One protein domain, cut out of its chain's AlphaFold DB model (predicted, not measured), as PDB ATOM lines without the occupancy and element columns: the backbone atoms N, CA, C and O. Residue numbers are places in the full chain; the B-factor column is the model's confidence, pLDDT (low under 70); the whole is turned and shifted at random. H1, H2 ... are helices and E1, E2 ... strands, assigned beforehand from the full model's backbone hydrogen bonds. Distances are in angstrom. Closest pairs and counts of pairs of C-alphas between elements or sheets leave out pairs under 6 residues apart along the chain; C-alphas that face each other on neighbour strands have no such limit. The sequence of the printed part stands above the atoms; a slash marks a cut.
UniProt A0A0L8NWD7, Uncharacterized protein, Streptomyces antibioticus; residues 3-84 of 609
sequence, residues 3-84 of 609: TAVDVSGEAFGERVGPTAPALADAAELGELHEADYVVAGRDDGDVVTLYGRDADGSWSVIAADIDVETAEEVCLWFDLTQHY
ATOM      1  N   THR A   3      97.780 189.016 194.813       91.50
ATOM      2  CA  THR A   3      97.335 188.663 193.465       91.50
ATOM      3  C   THR A   3      97.665 187.199 193.202       91.50
ATOM      4  O   THR A   3      98.823 186.802 193.292       91.50
ATOM      5  N   ALA A   4      96.651 186.386 192.916       91.50
ATOM      6  CA  ALA A   4      96.821 185.031 192.409       91.50
ATOM      7  C   ALA A   4      97.210 185.106 190.928       91.50
ATOM      8  O   ALA A   4      96.523 185.774 190.146       91.50
ATOM      9  N   VAL A   5      98.316 184.451 190.580       90.06
ATOM     10  CA  VAL A   5      98.896 184.481 189.232       90.06
ATOM     11  C   VAL A   5      99.155 183.072 188.726       90.06
ATOM     12  O   VAL A   5      99.324 182.137 189.514       90.06
ATOM     13  N   ASP A   6      99.183 182.917 187.407       87.25
ATOM     14  CA  ASP A   6      99.623 181.678 186.775       87.25
ATOM     15  C   ASP A   6     101.151 181.671 186.563       87.25
ATOM     16  O   ASP A   6     101.860 182.614 186.923       87.25
ATOM     17  N   VAL A   7     101.675 180.597 185.964       84.50
ATOM     18  CA  VAL A   7     103.114 180.464 185.662       84.50
ATOM     19  C   VAL A   7     103.626 181.518 184.668       84.50
ATOM     20  O   VAL A   7     104.822 181.796 184.613       84.50
ATOM     21  N   SER A   8     102.736 182.114 183.870       76.25
ATOM     22  CA  SER A   8     103.075 183.182 182.928       76.25
ATOM     23  C   SER A   8     103.052 184.576 183.563       76.25
ATOM     24  O   SER A   8     103.499 185.530 182.928       76.25
ATOM     25  N   GLY A   9     102.586 184.682 184.813       77.38
ATOM     26  CA  GLY A   9     102.395 185.940 185.528       77.38
ATOM     27  C   GLY A   9     101.020 186.577 185.297       77.38
ATOM     28  O   GLY A   9     100.778 187.676 185.795       77.38
ATOM     29  N   GLU A  10     100.107 185.917 184.577       82.44
ATOM     30  CA  GLU A  10      98.763 186.438 184.331       82.44
ATOM     31  C   GLU A  10      97.936 186.389 185.622       82.44
ATOM     32  O   GLU A  10      97.806 185.347 186.269       82.44
ATOM     33  N   ALA A  11      97.384 187.538 186.011       85.44
ATOM     34  CA  ALA A  11      96.570 187.679 187.209       85.44
ATOM     35  C   ALA A  11      95.120 187.256 186.954       85.44
ATOM     36  O   ALA A  11      94.485 187.721 186.009       85.44
ATOM     37  N   PHE A  12      94.555 186.447 187.851       85.62
ATOM     38  CA  PHE A  12      93.155 186.004 187.747       85.62
ATOM     39  C   PHE A  12      92.382 186.038 189.076       85.62
ATOM     40  O   PHE A  12      91.206 185.667 189.130       85.62
ATOM     41  N   GLY A  13      93.004 186.534 190.149       85.19
ATOM     42  CA  GLY A  13      92.348 186.782 191.431       85.19
ATOM     43  C   GLY A  13      93.108 187.807 192.263       85.19
ATOM     44  O   GLY A  13      94.334 187.797 192.287       85.19
ATOM     45  N   GLU A  14      92.398 188.687 192.965       89.12
ATOM     46  CA  GLU A  14      93.012 189.747 193.771       89.12
ATOM     47  C   GLU A  14      92.342 189.893 195.135       89.12
ATOM     48  O   GLU A  14      91.131 189.719 195.300       89.12
ATOM     49  N   ARG A  15      93.144 190.269 196.130       88.12
ATOM     50  CA  ARG A  15      92.689 190.604 197.476       88.12
ATOM     51  C   ARG A  15      93.486 191.780 198.020       88.12
ATOM     52  O   ARG A  15      94.706 191.734 198.171       88.12
ATOM     53  N   VAL A  16      92.774 192.845 198.369       85.31
ATOM     54  CA  VAL A  16      93.359 194.045 198.974       85.31
ATOM     55  C   VAL A  16      93.088 194.022 200.474       85.31
ATOM     56  O   VAL A  16      91.960 193.795 200.906       85.31
ATOM     57  N   GLY A  17      94.127 194.247 201.275       77.38
ATOM     58  CA  GLY A  17      94.045 194.263 202.732       77.38
ATOM     59  C   GLY A  17      94.944 195.351 203.327       77.38
ATOM     60  O   GLY A  17      95.949 195.705 202.713       77.38
ATOM     61  N   PRO A  18      94.611 195.880 204.519       67.56
ATOM     62  CA  PRO A  18      95.328 196.998 205.142       67.56
ATOM     63  C   PRO A  18      96.616 196.586 205.878       67.56
ATOM     64  O   PRO A  18      97.267 197.427 206.492       67.56
ATOM     65  N   THR A  19      96.964 195.296 205.891       71.38
ATOM     66  CA  THR A  19      98.108 194.747 206.638       71.38
ATOM     67  C   THR A  19      99.046 193.987 205.708       71.38
ATOM     68  O   THR A  19      98.631 193.520 204.648       71.38
ATOM     69  N   ALA A  20     100.323 193.896 206.094       68.56
ATOM     70  CA  ALA A  20     101.303 193.112 205.351       68.56
ATOM     71  C   ALA A  20     100.850 191.641 205.319       68.56
ATOM     72  O   ALA A  20     100.619 191.077 206.391       68.56
ATOM     73  N   PRO A  21     100.708 191.035 204.131       78.06
ATOM     74  CA  PRO A  21     100.137 189.703 204.020       78.06
ATOM     75  C   PRO A  21     101.070 188.659 204.631       78.06
ATOM     76  O   PRO A  21     102.276 188.658 204.373       78.06
ATOM     77  N   ALA A  22     100.504 187.772 205.444       83.25
ATOM     78  CA  ALA A  22     101.192 186.605 205.966       83.25
ATOM     79  C   ALA A  22     101.132 185.444 204.960       83.25
ATOM     80  O   ALA A  22     100.270 185.393 204.084       83.25
ATOM     81  N   LEU A  23     102.001 184.444 205.148       85.56
ATOM     82  CA  LEU A  23     101.983 183.204 204.360       85.56
ATOM     83  C   LEU A  23     100.601 182.524 204.361       85.56
ATOM     84  O   LEU A  23     100.200 181.951 203.355       85.56
ATOM     85  N   ALA A  24      99.871 182.600 205.478       86.75
ATOM     86  CA  ALA A  24      98.528 182.034 205.590       86.75
ATOM     87  C   ALA A  24      97.510 182.744 204.678       86.75
ATOM     88  O   ALA A  24      96.670 182.072 204.090       86.75
ATOM     89  N   ASP A  25      97.620 184.066 204.517       89.56
ATOM     90  CA  ASP A  25      96.716 184.846 203.663       89.56
ATOM     91  C   ASP A  25      96.954 184.532 202.181       89.56
ATOM     92  O   ASP A  25      96.005 184.404 201.406       89.56
ATOM     93  N   ALA A  26      98.226 184.377 201.797       88.00
ATOM     94  CA  ALA A  26      98.608 183.955 200.453       88.00
ATOM     95  C   ALA A  26      98.116 182.531 200.159       88.00
ATOM     96  O   ALA A  26      97.515 182.303 199.113       88.00
ATOM     97  N   ALA A  27      98.290 181.599 201.102       89.06
ATOM     98  CA  ALA A  27      97.786 180.235 200.967       89.06
ATOM     99  C   ALA A  27      96.259 180.201 200.802       89.06
ATOM    100  O   ALA A  27      95.754 179.520 199.919       89.06
ATOM    101  N   GLU A  28      95.513 180.965 201.605       91.25
ATOM    102  CA  GLU A  28      94.053 181.022 201.498       91.25
ATOM    103  C   GLU A  28      93.588 181.563 200.139       91.25
ATOM    104  O   GLU A  28      92.657 181.020 199.545       91.25
ATOM    105  N   LEU A  29      94.239 182.617 199.630       90.56
ATOM    106  CA  LEU A  29      93.926 183.158 198.308       90.56
ATOM    107  C   LEU A  29      94.260 182.155 197.198       90.56
ATOM    108  O   LEU A  29      93.465 181.983 196.276       90.56
ATOM    109  N   GLY A  30      95.407 181.484 197.306       87.69
ATOM    110  CA  GLY A  30      95.825 180.460 196.359       87.69
ATOM    111  C   GLY A  30      94.842 179.292 196.300       87.69
ATOM    112  O   GLY A  30      94.380 178.944 195.218       87.69
ATOM    113  N   GLU A  31      94.422 178.747 197.447       90.12
ATOM    114  CA  GLU A  31      93.413 177.675 197.475       90.12
ATOM    115  C   GLU A  31      92.048 178.140 196.942       90.12
ATOM    116  O   GLU A  31      91.377 177.378 196.253       90.12
ATOM    117  N   LEU A  32      91.634 179.383 197.224       89.25
ATOM    118  CA  LEU A  32      90.361 179.929 196.735       89.25
ATOM    119  C   LEU A  32      90.294 179.979 195.203       89.25
ATOM    120  O   LEU A  32      89.230 179.751 194.630       89.25
ATOM    121  N   HIS A  33      91.411 180.313 194.563       86.81
ATOM    122  CA  HIS A  33      91.501 180.463 193.114       86.81
ATOM    123  C   HIS A  33      92.114 179.240 192.418       86.81
ATOM    124  O   HIS A  33      92.321 179.283 191.212       86.81
ATOM    125  N   GLU A  34      92.400 178.159 193.150       87.88
ATOM    126  CA  GLU A  34      93.149 176.997 192.646       87.88
ATOM    127  C   GLU A  34      94.511 177.379 192.026       87.88
ATOM    128  O   GLU A  34      95.023 176.696 191.142       87.88
ATOM    129  N   ALA A  35      95.113 178.469 192.505       88.25
ATOM    130  CA  ALA A  35      96.391 178.980 192.033       88.25
ATOM    131  C   ALA A  35      97.558 178.320 192.774       88.25
ATOM    132  O   ALA A  35      97.505 178.119 193.990       88.25
ATOM    133  N   ASP A  36      98.643 178.053 192.049       89.06
ATOM    134  CA  ASP A  36      99.892 177.553 192.633       89.06
ATOM    135  C   ASP A  36     100.829 178.693 193.071       89.06
ATOM    136  O   ASP A  36     101.756 178.465 193.851       89.06
ATOM    137  N   TYR A  37     100.550 179.932 192.644       92.12
ATOM    138  CA  TYR A  37     101.379 181.105 192.917       92.12
ATOM    139  C   TYR A  37     100.546 182.301 193.362       92.12
ATOM    140  O   TYR A  37      99.460 182.577 192.845       92.12
ATOM    141  N   VAL A  38     101.092 183.051 194.315       92.25
ATOM    142  CA  VAL A  38     100.515 184.313 194.775       92.25
ATOM    143  C   VAL A  38     101.624 185.344 194.913       92.25
ATOM    144  O   VAL A  38     102.652 185.090 195.536       92.25
ATOM    145  N   VAL A  39     101.400 186.531 194.363       91.88
ATOM    146  CA  VAL A  39     102.301 187.677 194.465       91.88
ATOM    147  C   VAL A  39     101.717 188.678 195.453       91.88
ATOM    148  O   VAL A  39     100.545 189.042 195.379       91.88
ATOM    149  N   ALA A  40     102.532 189.136 196.399       90.31
ATOM    150  CA  ALA A  40     102.172 190.211 197.312       90.31
ATOM    151  C   ALA A  40     102.941 191.487 196.979       90.31
ATOM    152  O   ALA A  40     104.153 191.527 197.163       90.31
ATOM    153  N   GLY A  41     102.234 192.539 196.573       83.75
ATOM    154  CA  GLY A  41     102.797 193.878 196.380       83.75
ATOM    155  C   GLY A  41     102.540 194.809 197.569       83.75
ATOM    156  O   GLY A  41     101.484 194.737 198.217       83.75
ATOM    157  N   ARG A  42     103.495 195.706 197.845       71.88
ATOM    158  CA  ARG A  42     103.287 196.908 198.679       71.88
ATOM    159  C   ARG A  42     102.805 198.076 197.807       71.88
ATOM    160  O   ARG A  42     103.035 198.065 196.606       71.88
ATOM    161  N   ASP A  43     102.170 199.082 198.412       58.16
ATOM    162  CA  ASP A  43     101.576 200.232 197.698       58.16
ATOM    163  C   ASP A  43     102.579 201.056 196.854       58.16
ATOM    164  O   ASP A  43     102.153 201.774 195.958       58.16
ATOM    165  N   ASP A  44     103.893 200.916 197.085       58.09
ATOM    166  CA  ASP A  44     104.968 201.536 196.280       58.09
ATOM    167  C   ASP A  44     105.260 200.808 194.945       58.09
ATOM    168  O   ASP A  44     106.103 201.262 194.180       58.09
ATOM    169  N   GLY A  45     104.588 199.687 194.646       57.09
ATOM    170  CA  GLY A  45     104.543 199.052 193.316       57.09
ATOM    171  C   GLY A  45     105.794 198.301 192.835       57.09
ATOM    172  O   GLY A  45     105.653 197.336 192.090       57.09
ATOM    173  N   ASP A  46     106.992 198.673 193.285       74.19
ATOM    174  CA  ASP A  46     108.242 198.186 192.671       74.19
ATOM    175  C   ASP A  46     108.782 196.875 193.254       74.19
ATOM    176  O   ASP A  46     109.668 196.252 192.671       74.19
ATOM    177  N   VAL A  47     108.285 196.458 194.419       84.75
ATOM    178  CA  VAL A  47     108.808 195.302 195.148       84.75
ATOM    179  C   VAL A  47     107.677 194.394 195.614       84.75
ATOM    180  O   VAL A  47     106.695 194.835 196.222       84.75
ATOM    181  N   VAL A  48     107.859 193.103 195.366       89.56
ATOM    182  CA  VAL A  48     106.906 192.039 195.635       89.56
ATOM    183  C   VAL A  48     107.533 190.872 196.399       89.56
ATOM    184  O   VAL A  48     108.747 190.654 196.408       89.56
ATOM    185  N   THR A  49     106.664 190.093 197.037       90.25
ATOM    186  CA  THR A  49     106.989 188.779 197.596       90.25
ATOM    187  C   THR A  49     106.238 187.714 196.813       90.25
ATOM    188  O   THR A  49     105.012 187.775 196.713       90.25
ATOM    189  N   LEU A  50     106.968 186.731 196.293       91.31
ATOM    190  CA  LEU A  50     106.419 185.575 195.598       91.31
ATOM    191  C   LEU A  50     106.207 184.420 196.580       91.31
ATOM    192  O   LEU A  50     107.142 183.957 197.243       91.31
ATOM    193  N   TYR A  51     104.975 183.932 196.628       91.50
ATOM    194  CA  TYR A  51     104.565 182.727 197.333       91.50
ATOM    195  C   TYR A  51     104.261 181.629 196.324       91.50
ATOM    196  O   TYR A  51     103.698 181.900 195.265       91.50
ATOM    197  N   GLY A  52     104.599 180.395 196.678       89.44
ATOM    198  CA  GLY A  52     104.348 179.241 195.831       89.44
ATOM    199  C   GLY A  52     103.971 178.018 196.649       89.44
ATOM    200  O   GLY A  52     104.429 177.839 197.787       89.44
ATOM    201  N   ARG A  53     103.115 177.201 196.050       86.56
ATOM    202  CA  ARG A  53     102.705 175.889 196.530       86.56
ATOM    203  C   ARG A  53     103.665 174.852 195.970       86.56
ATOM    204  O   ARG A  53     103.880 174.831 194.777       86.56
ATOM    205  N   ASP A  54     104.259 174.000 196.790       83.94
ATOM    206  CA  ASP A  54     105.106 172.919 196.282       83.94
ATOM    207  C   ASP A  54     104.278 171.732 195.745       83.94
ATOM    208  O   ASP A  54     103.045 171.699 195.818       83.94
ATOM    209  N   ALA A  55     104.963 170.720 195.208       76.19
ATOM    210  CA  ALA A  55     104.322 169.504 194.709       76.19
ATOM    211  C   ALA A  55     103.568 168.702 195.792       76.19
ATOM    212  O   ALA A  55     102.708 167.886 195.455       76.19
ATOM    213  N   ASP A  56     103.890 168.901 197.079       75.44
ATOM    214  CA  ASP A  56     103.209 168.250 198.207       75.44
ATOM    215  C   ASP A  56     101.981 169.030 198.705       75.44
ATOM    216  O   ASP A  56     101.180 168.512 199.492       75.44
ATOM    217  N   GLY A  57     101.788 170.235 198.168       79.94
ATOM    218  CA  GLY A  57     100.687 171.130 198.456       79.94
ATOM    219  C   GLY A  57     100.983 172.138 199.566       79.94
ATOM    220  O   GLY A  57     100.073 172.880 199.940       79.94
ATOM    221  N   SER A  58     102.205 172.186 200.099       82.94
ATOM    222  CA  SER A  58     102.610 173.162 201.105       82.94
ATOM    223  C   SER A  58     102.960 174.512 200.487       82.94
ATOM    224  O   SER A  58     103.697 174.609 199.513       82.94
ATOM    225  N   TRP A  59     102.521 175.584 201.142       85.38
ATOM    226  CA  TRP A  59     102.866 176.953 200.765       85.38
ATOM    227  C   TRP A  59     104.161 177.425 201.427       85.38
ATOM    228  O   TRP A  59     104.403 177.166 202.613       85.38
ATOM    229  N   SER A  60     104.979 178.167 200.681       87.00
ATOM    230  CA  SER A  60     106.194 178.808 201.190       87.00
ATOM    231  C   SER A  60     106.493 180.138 200.492       87.00
ATOM    232  O   SER A  60     105.934 180.447 199.440       87.00
ATOM    233  N   VAL A  61     107.366 180.944 201.104       86.12
ATOM    234  CA  VAL A  61     107.936 182.134 200.458       86.12
ATOM    235  C   VAL A  61     109.053 181.675 199.528       86.12
ATOM    236  O   VAL A  61     110.039 181.103 199.993       86.12
ATOM    237  N   ILE A  62     108.892 181.937 198.234       86.81
ATOM    238  CA  ILE A  62     109.855 181.569 197.193       86.81
ATOM    239  C   ILE A  62     110.962 182.618 197.116       86.81
ATOM    240  O   ILE A  62     112.148 182.305 197.160       86.81
ATOM    241  N   ALA A  63     110.568 183.882 197.031       86.12
ATOM    242  CA  ALA A  63     111.476 185.010 197.059       86.12
ATOM    243  C   ALA A  63     110.747 186.214 197.646       86.12
ATOM    244  O   ALA A  63     109.562 186.424 197.383       86.12
ATOM    245  N   ALA A  64     111.451 186.981 198.465       86.81
ATOM    246  CA  ALA A  64     110.925 188.184 199.088       86.81
ATOM    247  C   ALA A  64     111.742 189.400 198.675       86.81
ATOM    248  O   ALA A  64     112.945 189.292 198.425       86.81
ATOM    249  N   ASP A  65     111.078 190.549 198.672       84.06
ATOM    250  CA  ASP A  65     111.682 191.843 198.387       84.06
ATOM    251  C   ASP A  65     112.381 191.895 197.008       84.06
ATOM    252  O   ASP A  65     113.510 192.371 196.885       84.06
ATOM    253  N   ILE A  66     111.707 191.385 195.970       85.94
ATOM    254  CA  ILE A  66     112.182 191.372 194.574       85.94
ATOM    255  C   ILE A  66     111.271 192.200 193.670       85.94
ATOM    256  O   ILE A  66     110.108 192.394 193.995       85.94
ATOM    257  N   ASP A  67     111.764 192.681 192.535       86.56
ATOM    258  CA  ASP A  67     110.914 193.343 191.540       86.56
ATOM    259  C   ASP A  67     110.011 192.349 190.786       86.56
ATOM    260  O   ASP A  67     110.232 191.135 190.812       86.56
ATOM    261  N   VAL A  68     108.986 192.877 190.111       84.00
ATOM    262  CA  VAL A  68     107.968 192.085 189.401       84.00
ATOM    263  C   VAL A  68     108.578 191.212 188.301       84.00
ATOM    264  O   VAL A  68     108.244 190.035 188.210       84.00
ATOM    265  N   GLU A  69     109.521 191.734 187.514       82.75
ATOM    266  CA  GLU A  69     110.160 190.966 186.435       82.75
ATOM    267  C   GLU A  69     110.978 189.797 186.994       82.75
ATOM    268  O   GLU A  69     110.946 188.676 186.485       82.75
ATOM    269  N   THR A  70     111.708 190.045 188.085       87.50
ATOM    270  CA  THR A  70     112.429 188.990 188.795       87.50
ATOM    271  C   THR A  70     111.465 187.958 189.377       87.50
ATOM    272  O   THR A  70     111.790 186.770 189.401       87.50
ATOM    273  N   ALA A  71     110.274 188.368 189.821       88.12
ATOM    274  CA  ALA A  71     109.262 187.444 190.325       88.12
ATOM    275  C   ALA A  71     108.757 186.495 189.231       88.12
ATOM    276  O   ALA A  71     108.601 185.309 189.513       88.12
ATOM    277  N   GLU A  72     108.595 186.960 187.991       87.06
ATOM    278  CA  GLU A  72     108.264 186.097 186.848       87.06
ATOM    279  C   GLU A  72     109.364 185.056 186.583       87.06
ATOM    280  O   GLU A  72     109.085 183.861 186.471       87.06
ATOM    281  N   GLU A  73     110.633 185.480 186.545       88.62
ATOM    282  CA  GLU A  73     111.779 184.581 186.327       88.62
ATOM    283  C   GLU A  73     111.908 183.519 187.433       88.62
ATOM    284  O   GLU A  73     112.245 182.362 187.158       88.62
ATOM    285  N   VAL A  74     111.635 183.895 188.686       90.56
ATOM    286  CA  VAL A  74     111.661 182.980 189.837       90.56
ATOM    287  C   VAL A  74     110.422 182.076 189.860       90.56
ATOM    288  O   VAL A  74     110.539 180.915 190.247       90.56
ATOM    289  N   CYS A  75     109.259 182.565 189.420       90.69
ATOM    290  CA  CYS A  75     108.034 181.776 189.282       90.69
ATOM    291  C   CYS A  75     108.226 180.637 188.272       90.69
ATOM    292  O   CYS A  75     108.033 179.471 188.615       90.69
ATOM    293  N   LEU A  76     108.729 180.960 187.075       90.31
ATOM    294  CA  LEU A  76     109.069 179.990 186.027       90.31
ATOM    295  C   LEU A  76     110.099 178.958 186.492       90.31
ATOM    296  O   LEU A  76     109.975 177.768 186.208       90.31
ATOM    297  N   TRP A  77     111.122 179.405 187.221       92.19
ATOM    298  CA  TRP A  77     112.092 178.496 187.820       92.19
ATOM    299  C   TRP A  77     111.449 177.562 188.846       92.19
ATOM    300  O   TRP A  77     111.733 176.366 188.856       92.19
ATOM    301  N   PHE A  78     110.581 178.085 189.712       90.06
ATOM    302  CA  PHE A  78     109.913 177.266 190.713       90.06
ATOM    303  C   PHE A  78     108.998 176.229 190.052       90.06
ATOM    304  O   PHE A  78     109.107 175.049 190.384       90.06
ATOM    305  N   ASP A  79     108.204 176.631 189.056       89.00
ATOM    306  CA  ASP A  79     107.381 175.732 188.238       89.00
ATOM    307  C   ASP A  79     108.188 174.582 187.627       89.00
ATOM    308  O   ASP A  79     107.880 173.409 187.871       89.00
ATOM    309  N   LEU A  80     109.285 174.916 186.938       87.62
ATOM    310  CA  LEU A  80     110.206 173.948 186.342       87.62
ATOM    311  C   LEU A  80     110.666 172.893 187.357       87.62
ATOM    312  O   LEU A  80     110.872 171.733 187.008       87.62
ATOM    313  N   THR A  81     110.847 173.289 188.617       85.06
ATOM    314  CA  THR A  81     111.401 172.414 189.658       85.06
ATOM    315  C   THR A  81     110.359 171.638 190.457       85.06
ATOM    316  O   THR A  81     110.713 170.607 191.032       85.06
ATOM    317  N   GLN A  82     109.110 172.110 190.519       83.88
ATOM    318  CA  GLN A  82     108.067 171.534 191.377       83.88
ATOM    319  C   GLN A  82     106.907 170.911 190.607       83.88
ATOM    320  O   GLN A  82     106.361 169.898 191.043       83.88
ATOM    321  N   HIS A  83     106.503 171.504 189.487       81.88
ATOM    322  CA  HIS A  83     105.243 171.163 188.825       81.88
ATOM    323  C   HIS A  83     105.438 170.627 187.411       81.88
ATOM    324  O   HIS A  83     104.588 169.868 186.932       81.88
ATOM    325  N   TYR A  84     106.578 170.903 186.775       80.75
ATOM    326  CA  TYR A  84     106.887 170.380 185.449       80.75
ATOM    327  C   TYR A  84     107.310 168.894 185.486       80.75
ATOM    328  O   TYR A  84     108.117 168.507 186.335       80.75
TER     329      TYR A  84
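This is residues 3 to 84 of the 609 residues of an uncharacterized protein of Streptomyces antibioticus (UniProt A0A0L8NWD7). What is the main picture? A strongly twisted antiparallel sheet forms the middle of three layers, curling round H1 on one face, with H2 running along the other. What makes it up? The printed part has 82 residues, with five named strands and two named helices in the order E1 E2 H1 E3 E4 E5 H2, class mixed; the sheet's order is E2 E1 E3 E4 E5. How large is it? It is compact, with a radius of gyration of the C-alphas of 11.4 A and spans of 34 by 25 by 20 A.

Where do the first elements lie? E1 is residues 3 to 5, from C-alpha 3 at (97.335, 188.663, 193.465); E2 is 11 to 15, and H1 is 23 to 33, 15.6 A long. What follows? E3 is residues 37 to 41, E4 48 to 53, 16.7 A, and E5 59 to 66, 18.2 A; H2 is 68 to 82, 20.6 A, ending at C-alpha 82 (108.067, 171.534, 191.377).

Which strands pair? Within hydrogen-bond range are N 4 and O 13 of hairpin E1 and E2, 2.8 A, N 3 and O 39 of E1 and E3, 2.8 A, and, in the meander E3 E4 E5 of successive antiparallel neighbours, N 40 and O 49, 2.8 A, and N 48 and O 66, 2.7 A. How does H1 sit? E2, H1 and E3 make a split strand-helix-strand unit, two strands running the same way with E1 between them, and a right-handed crossover; C-alphas 26 and 38 of H1 and E3 are closest, 6.0 A. And H2? Its height over the sheet is 8.5 A; it lies over E4, at 15 degrees on the local plane, and only just not over E5, on which 2 of its 15 C-alphas fall. Its closest C-alphas to E4 are 71 and 50, 6.3 A. In H1 and H2 every O i to N i+4 pair is within hydrogen-bond range, and the two helices are apart.

How far does it reach? The C-alphas farthest apart, Pro 18 and Tyr 84, are 35.1 A apart. Is it continuous? The printed part has no cut and no long link. Where is confidence low? Residues 18, 20 and 43 to 45 have pLDDT under 70.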